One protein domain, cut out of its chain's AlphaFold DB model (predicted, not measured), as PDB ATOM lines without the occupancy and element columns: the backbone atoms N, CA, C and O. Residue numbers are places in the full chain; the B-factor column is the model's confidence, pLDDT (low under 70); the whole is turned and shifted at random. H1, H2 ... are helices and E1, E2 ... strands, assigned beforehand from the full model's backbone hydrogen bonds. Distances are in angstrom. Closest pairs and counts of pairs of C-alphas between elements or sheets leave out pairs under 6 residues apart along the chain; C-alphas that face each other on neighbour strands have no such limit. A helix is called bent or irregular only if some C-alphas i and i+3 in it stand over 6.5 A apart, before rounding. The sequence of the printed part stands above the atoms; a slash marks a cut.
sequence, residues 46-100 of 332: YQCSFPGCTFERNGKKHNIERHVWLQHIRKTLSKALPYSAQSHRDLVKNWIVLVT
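What this domain is: This is residues 46 to 100 of the 332 residues of an uncharacterized protein of Sphaeroforma arctica JP610 (UniProt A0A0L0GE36). A long, kinked helix, H1, lies over one face of a small three-strand sheet and runs on past it; no named helix is on the other face. The far end of H1 and the loop after it, residues 78 to 87, stick out as an arm, and the short helix H2, packed on H1 beyond the sheet, leads back to the edge strand E3. The printed part has 55 residues, with two named helices and three named strands in the order E1, E2, H1, H2, E3; the sheet order is E2, E1, E3, all antiparallel, and the class is mixed. The whole is compact, with a radius of gyration of the C-alphas of 11.4 A, yet elongated, spanning 36 by 22 by 14 A.

How they stand to each other: E1, residues 46 to 48, and E2, residues 56 to 58, form a hairpin, antiparallel at 164 degrees; N 46 and O 57 are within hydrogen-bond range at 2.9 A. E3, residues 96 to 99, is the other neighbour of the inner strand E1, antiparallel at 136 degrees, with N 47 and O 97 at 2.9 A. H1, residues 61 to 80, is on the sheet at a height of 9.3 A, making two layers, a helix on one face of a sheet. It lies over E1 and runs along the strands, at 8 degrees to E1 on the local plane; their closest C-alphas, those of Cys 48 and Val 68, are 6.8 A apart. H2, residues 88 to 93, is not on the sheet, and it is apart from E1 and E2. H1 touches H2 with residues 65 to 73 alone, at a steep tilt of 61 degrees, opposite ways; the closest C-alphas are those of Glu 65 and Val 92, at 6.1 A. E2, H1, H2 and E3 form a split strand-helix-strand unit, two strands running the same way with helices between them in the chain and E1 between them in the sheet; its crossover is right-handed. Every O i to N i+4 pair of H2 is within hydrogen-bond range, and 12 of 16 in H1.

Where its parts are: E1 begins at C-alpha 46 (211.796, 282.391, 297.578) and is 6.9 A long; E2 is 7.1 A long. H1 is 27.0 A long and ends at C-alpha 80 (195.316, 271.002, 278.345). It has a kink of 35 degrees near residue 74 and is only just irregular, with C-alphas 71 and 74 at 6.7 A. H2 is 8.8 A long; E3, 9.3 A long, ends at C-alpha 99 (215.596, 286.275, 296.207).

The domain as a whole: The two C-alphas farthest apart, those of Pro 82 and Thr 100, are 37.0 A apart. The printed part has no cut and no long link; E2 to H1 and H2 to E3 are tight. The mean pLDDT of the printed part is 88.8, and residues 80 to 86 are under 70.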
ATOM      1  N   TYR A  46     212.203 282.906 298.882       97.19
ATOM      2  CA  TYR A  46     211.796 282.391 297.578       97.19
ATOM      3  C   TYR A  46     210.582 283.167 297.082       97.19
ATOM      4  O   TYR A  46     209.663 283.433 297.859       97.19
ATOM      5  N   GLN A  47     210.568 283.490 295.795       97.38
ATOM      6  CA  GLN A  47     209.488 284.206 295.129       97.38
ATOM      7  C   GLN A  47     208.973 283.387 293.946       97.38
ATOM      8  O   GLN A  47     209.746 282.724 293.249       97.38
ATOM      9  N   CYS A  48     207.658 283.414 293.743       98.00
ATOM     10  CA  CYS A  48     207.034 282.859 292.554       98.00
ATOM     11  C   CYS A  48     207.263 283.807 291.368       98.00
ATOM     12  O   CYS A  48     206.945 284.985 291.475       98.00
ATOM     13  N   SER A  49     207.791 283.308 290.248       97.75
ATOM     14  CA  SER A  49     207.988 284.103 289.023       97.75
ATOM     15  C   SER A  49     206.858 283.959 288.001       97.75
ATOM     16  O   SER A  49     207.012 284.367 286.853       97.75
ATOM     17  N   PHE A  50     205.719 283.375 288.389       96.81
ATOM     18  CA  PHE A  50     204.556 283.310 287.505       96.81
ATOM     19  C   PHE A  50     204.017 284.727 287.230       96.81
ATOM     20  O   PHE A  50     203.897 285.507 288.182       96.81
ATOM     21  N   PRO A  51     203.663 285.078 285.977       96.75
ATOM     22  CA  PRO A  51     203.159 286.409 285.643       96.75
ATOM     23  C   PRO A  51     201.957 286.808 286.508       96.75
ATOM     24  O   PRO A  51     200.996 286.052 286.642       96.75
ATOM     25  N   GLY A  52     202.027 287.990 287.125       96.69
ATOM     26  CA  GLY A  52     200.979 288.507 288.014       96.69
ATOM     27  C   GLY A  52     200.934 287.877 289.413       96.69
ATOM     28  O   GLY A  52     200.107 288.273 290.231       96.69
ATOM     29  N   CYS A  53     201.817 286.927 289.734       97.44
ATOM     30  CA  CYS A  53     201.883 286.337 291.064       97.44
ATOM     31  C   CYS A  53     202.882 287.079 291.961       97.44
ATOM     32  O   CYS A  53     204.079 287.105 291.695       97.44
ATOM     33  N   THR A  54     202.402 287.628 293.076       97.12
ATOM     34  CA  THR A  54     203.231 288.316 294.086       97.12
ATOM     35  C   THR A  54     203.568 287.432 295.288       97.12
ATOM     36  O   THR A  54     204.073 287.912 296.301       97.12
ATOM     37  N   PHE A  55     203.284 286.128 295.211       97.19
ATOM     38  CA  PHE A  55     203.474 285.226 296.338       97.19
ATOM     39  C   PHE A  55     204.962 285.001 296.632       97.19
ATOM     40  O   PHE A  55     205.727 284.490 295.807       97.19
ATOM     41  N   GLU A  56     205.353 285.323 297.858       96.25
ATOM     42  CA  GLU A  56     206.704 285.156 298.373       96.25
ATOM     43  C   GLU A  56     206.696 284.425 299.716       96.25
ATOM     44  O   GLU A  56     205.745 284.508 300.497       96.25
ATOM     45  N   ARG A  57     207.762 283.670 300.000       95.25
ATOM     46  CA  ARG A  57     207.887 282.962 301.274       95.25
ATOM     47  C   ARG A  57     209.330 282.836 301.734       95.25
ATOM     48  O   ARG A  57     210.221 282.427 300.989       95.25
ATOM     49  N   ASN A  58     209.531 283.101 303.017       94.06
ATOM     50  CA  ASN A  58     210.795 282.866 303.703       94.06
ATOM     51  C   ASN A  58     210.906 281.390 304.129       94.06
ATOM     52  O   ASN A  58     209.944 280.794 304.620       94.06
ATOM     53  N   GLY A  59     212.088 280.792 303.977       88.75
ATOM     54  CA  GLY A  59     212.412 279.484 304.550       88.75
ATOM     55  C   GLY A  59     212.343 278.305 303.575       88.75
ATOM     56  O   GLY A  59     213.177 278.175 302.688       88.75
ATOM     57  N   LYS A  60     211.449 277.337 303.813       90.50
ATOM     58  CA  LYS A  60     211.496 276.021 303.141       90.50
ATOM     59  C   LYS A  60     211.031 276.098 301.679       90.50
ATOM     60  O   LYS A  60     209.865 276.394 301.425       90.50
ATOM     61  N   LYS A  61     211.904 275.697 300.743       94.62
ATOM     62  CA  LYS A  61     211.643 275.636 299.290       94.62
ATOM     63  C   LYS A  61     210.366 274.860 298.916       94.62
ATOM     64  O   LYS A  61     209.625 275.289 298.043       94.62
ATOM     65  N   HIS A  62     210.043 273.775 299.624       95.19
ATOM     66  CA  HIS A  62     208.871 272.948 299.292       95.19
ATOM     67  C   HIS A  62     207.546 273.737 299.302       95.19
ATOM     68  O   HIS A  62     206.591 273.381 298.613       95.19
ATOM     69  N   ASN A  63     207.461 274.794 300.113       94.88
ATOM     70  CA  ASN A  63     206.243 275.577 300.239       94.88
ATOM     71  C   ASN A  63     205.960 276.415 298.991       94.88
ATOM     72  O   ASN A  63     204.805 276.523 298.585       94.88
ATOM     73  N   ILE A  64     207.004 277.003 298.400       96.69
ATOM     74  CA  ILE A  64     206.867 277.743 297.146       96.69
ATOM     75  C   ILE A  64     206.634 276.770 295.984       96.69
ATOM     76  O   ILE A  64     205.790 277.036 295.139       96.69
ATOM     77  N   GLU A  65     207.261 275.587 296.017       96.19
ATOM     78  CA  GLU A  65     207.004 274.512 295.048       96.19
ATOM     79  C   GLU A  65     205.529 274.084 295.061       96.19
ATOM     80  O   GLU A  65     204.883 274.032 294.015       96.19
ATOM     81  N   ARG A  66     204.955 273.869 296.253       95.69
ATOM     82  CA  ARG A  66     203.527 273.548 296.413       95.69
ATOM     83  C   ARG A  66     202.624 274.672 295.905       95.69
ATOM     84  O   ARG A  66     201.604 274.382 295.286       95.69
ATOM     85  N   HIS A  67     202.974 275.931 296.175       96.44
ATOM     86  CA  HIS A  67     202.218 277.084 295.686       96.44
ATOM     87  C   HIS A  67     202.192 277.119 294.151       96.44
ATOM     88  O   HIS A  67     201.108 277.135 293.572       96.44
ATOM     89  N   VAL A  68     203.366 277.058 293.508       97.06
ATOM     90  CA  VAL A  68     203.503 277.090 292.042       97.06
ATOM     91  C   VAL A  68     202.687 275.978 291.391       97.06
ATOM     92  O   VAL A  68     201.953 276.214 290.431       97.06
ATOM     93  N   TRP A  69     202.770 274.768 291.943       95.50
ATOM     94  CA  TRP A  69     202.013 273.637 291.428       95.50
ATOM     95  C   TRP A  69     200.506 273.836 291.530       95.50
ATOM     96  O   TRP A  69     199.800 273.703 290.536       95.50
ATOM     97  N   LEU A  70     200.003 274.136 292.728       95.31
ATOM     98  CA  LEU A  70     198.564 274.166 292.974       95.31
ATOM     99  C   LEU A  70     197.882 275.366 292.322       95.31
ATOM    100  O   LEU A  70     196.757 275.229 291.843       95.31
ATOM    101  N   GLN A  71     198.533 276.530 292.331       96.38
ATOM    102  CA  GLN A  71     197.902 277.760 291.867       96.38
ATOM    103  C   GLN A  71     198.069 277.991 290.372       96.38
ATOM    104  O   GLN A  71     197.134 278.509 289.764       96.38
ATOM    105  N   HIS A  72     199.188 277.559 289.788       95.06
ATOM    106  CA  HIS A  72     199.521 277.907 288.410       95.06
ATOM    107  C   HIS A  72     199.529 276.686 287.501       95.06
ATOM    108  O   HIS A  72     198.690 276.567 286.614       95.06
ATOM    109  N   ILE A  73     200.408 275.717 287.756       93.56
ATOM    110  CA  ILE A  73     200.620 274.611 286.811       93.56
ATOM    111  C   ILE A  73     199.410 273.675 286.755       93.56
ATOM    112  O   ILE A  73     198.933 273.355 285.668       93.56
ATOM    113  N   ARG A  74     198.867 273.256 287.906       91.62
ATOM    114  CA  ARG A  74     197.738 272.314 287.961       91.62
ATOM    115  C   ARG A  74     196.498 272.869 287.261       91.62
ATOM    116  O   ARG A  74     195.824 272.106 286.581       91.62
ATOM    117  N   LYS A  75     196.215 274.169 287.410       89.12
ATOM    118  CA  LYS A  75     195.062 274.825 286.767       89.12
ATOM    119  C   LYS A  75     195.228 274.934 285.250       89.12
ATOM    120  O   LYS A  75     194.244 274.823 284.523       89.12
ATOM    121  N   THR A  76     196.456 275.138 284.779       88.06
ATOM    122  CA  THR A  76     196.764 275.186 283.345       88.06
ATOM    123  C   THR A  76     196.722 273.789 282.727       88.06
ATOM    124  O   THR A  76     196.091 273.591 281.692       88.06
ATOM    125  N   LEU A  77     197.309 272.791 283.395       86.31
ATOM    126  CA  LEU A  77     197.346 271.410 282.905       86.31
ATOM    127  C   LEU A  77     195.981 270.722 282.936       86.31
ATOM    128  O   LEU A  77     195.686 269.964 282.018       86.31
ATOM    129  N   SER A  78     195.124 271.012 283.925       75.25
ATOM    130  CA  SER A  78     193.777 270.420 283.994       75.25
ATOM    131  C   SER A  78     192.903 270.748 282.784       75.25
ATOM    132  O   SER A  78     191.884 270.097 282.586       75.25
ATOM    133  N   LYS A  79     193.282 271.758 281.993       72.50
ATOM    134  CA  LYS A  79     192.591 272.137 280.759       72.50
ATOM    135  C   LYS A  79     193.236 271.557 279.499       72.50
ATOM    136  O   LYS A  79     192.563 271.491 278.482       72.50
ATOM    137  N   ALA A  80     194.519 271.192 279.551       66.38
ATOM    138  CA  ALA A  80     195.316 271.002 278.345       66.38
ATOM    139  C   ALA A  80     195.517 269.533 277.953       66.38
ATOM    140  O   ALA A  80     195.372 269.231 276.777       66.38
ATOM    141  N   LEU A  81     195.842 268.611 278.869       60.31
ATOM    142  CA  LEU A  81     196.220 267.242 278.477       60.31
ATOM    143  C   LEU A  81     196.007 266.204 279.595       60.31
ATOM    144  O   LEU A  81     196.133 266.538 280.779       60.31
ATOM    145  N   PRO A  82     195.754 264.925 279.244       61.34
ATOM    146  CA  PRO A  82     195.847 263.821 280.187       61.34
ATOM    147  C   PRO A  82     197.284 263.715 280.708       61.34
ATOM    148  O   PRO A  82     198.258 263.742 279.960       61.34
ATOM    149  N   TYR A  83     197.384 263.648 282.028       59.16
ATOM    150  CA  TYR A  83     198.593 263.748 282.833       59.16
ATOM    151  C   TYR A  83     199.734 262.841 282.327       59.16
ATOM    152  O   TYR A  83     199.753 261.646 282.623       59.16
ATOM    153  N   SER A  84     200.715 263.393 281.601       62.47
ATOM    154  CA  SER A  84     201.986 262.695 281.393       62.47
ATOM    155  C   SER A  84     202.822 262.857 282.661       62.47
ATOM    156  O   SER A  84     202.934 263.945 283.227       62.47
ATOM    157  N   ALA A  85     203.390 261.758 283.155       56.03
ATOM    158  CA  ALA A  85     204.179 261.733 284.385       56.03
ATOM    159  C   ALA A  85     205.560 262.407 284.235       56.03
ATOM    160  O   ALA A  85     206.492 262.058 284.963       56.03
ATOM    161  N   GLN A  86     205.707 263.365 283.307       61.44
ATOM    162  CA  GLN A  86     206.861 264.253 283.282       61.44
ATOM    163  C   GLN A  86     206.974 264.884 284.670       61.44
ATOM    164  O   GLN A  86     205.990 265.368 285.239       61.44
ATOM    165  N   SER A  87     208.163 264.786 285.262       73.00
ATOM    166  CA  SER A  87     208.372 265.061 286.676       73.00
ATOM    167  C   SER A  87     207.895 266.485 287.003       73.00
ATOM    168  O   SER A  87     208.492 267.481 286.607       73.00
ATOM    169  N   HIS A  88     206.782 266.586 287.741       82.25
ATOM    170  CA  HIS A  88     206.176 267.844 288.202       82.25
ATOM    171  C   HIS A  88     207.220 268.818 288.785       82.25
ATOM    172  O   HIS A  88     207.088 270.039 288.685       82.25
ATOM    173  N   ARG A  89     208.300 268.274 289.356       87.69
ATOM    174  CA  ARG A  89     209.404 269.046 289.914       87.69
ATOM    175  C   ARG A  89     210.113 269.911 288.880       87.69
ATOM    176  O   ARG A  89     210.518 271.009 289.243       87.69
ATOM    177  N   ASP A  90     210.285 269.450 287.649       90.38
ATOM    178  CA  ASP A  90     211.064 270.193 286.653       90.38
ATOM    179  C   ASP A  90     210.270 271.371 286.101       90.38
ATOM    180  O   ASP A  90     210.797 272.479 286.039       90.38
ATOM    181  N   LEU A  91     208.963 271.186 285.883       91.12
ATOM    182  CA  LEU A  91     208.062 272.292 285.557       91.12
ATOM    183  C   LEU A  91     208.037 273.343 286.672       91.12
ATOM    184  O   LEU A  91     208.115 274.532 286.394       91.12
ATOM    185  N   VAL A  92     207.972 272.926 287.940       95.06
ATOM    186  CA  VAL A  92     207.919 273.852 289.083       95.06
ATOM    187  C   VAL A  92     209.220 274.624 289.295       95.06
ATOM    188  O   VAL A  92     209.169 275.805 289.637       95.06
ATOM    189  N   LYS A  93     210.384 273.984 289.122       94.81
ATOM    190  CA  LYS A  93     211.692 274.616 289.375       94.81
ATOM    191  C   LYS A  93     211.904 275.878 288.538       94.81
ATOM    192  O   LYS A  93     212.507 276.816 289.052       94.81
ATOM    193  N   ASN A  94     211.378 275.915 287.316       95.44
ATOM    194  CA  ASN A  94     211.532 277.048 286.399       95.44
ATOM    195  C   ASN A  94     210.791 278.314 286.867       95.44
ATOM    196  O   ASN A  94     211.123 279.412 286.431       95.44
ATOM    197  N   TRP A  95     209.830 278.183 287.791       96.75
ATOM    198  CA  TRP A  95     208.986 279.288 288.265       96.75
ATOM    199  C   TRP A  95     209.314 279.771 289.685       96.75
ATOM    200  O   TRP A  95     208.502 280.442 290.332       96.75
ATOM    201  N   ILE A  96     210.475 279.384 290.216       96.81
ATOM    202  CA  ILE A  96     210.901 279.737 291.570       96.81
ATOM    203  C   ILE A  96     212.211 280.503 291.496       96.81
ATOM    204  O   ILE A  96     213.245 279.952 291.124       96.81
ATOM    205  N   VAL A  97     212.186 281.747 291.964       96.50
ATOM    206  CA  VAL A  97     213.372 282.596 292.057       96.50
ATOM    207  C   VAL A  97     213.825 282.665 293.510       96.50
ATOM    208  O   VAL A  97     213.039 282.936 294.420       96.50
ATOM    209  N   LEU A  98     215.111 282.395 293.746       95.88
ATOM    210  CA  LEU A  98     215.737 282.647 295.039       95.88
ATOM    211  C   LEU A  98     216.081 284.135 295.121       95.88
ATOM    212  O   LEU A  98     217.044 284.596 294.508       95.88
ATOM    213  N   VAL A  99     215.314 284.873 295.915       93.81
ATOM    214  CA  VAL A  99     215.596 286.275 296.207       93.81
ATOM    215  C   VAL A  99     216.668 286.292 297.285       93.81
ATOM    216  O   VAL A  99     216.403 286.154 298.482       93.81
ATOM    217  N   THR A 100     217.921 286.401 296.856       87.50
ATOM    218  CA  THR A 100     218.980 286.776 297.789       87.50
ATOM    219  C   THR A 100     218.782 288.251 298.094       87.50
ATOM    220  O   THR A 100     219.029 289.101 297.244       87.50
TER     221      THR A 100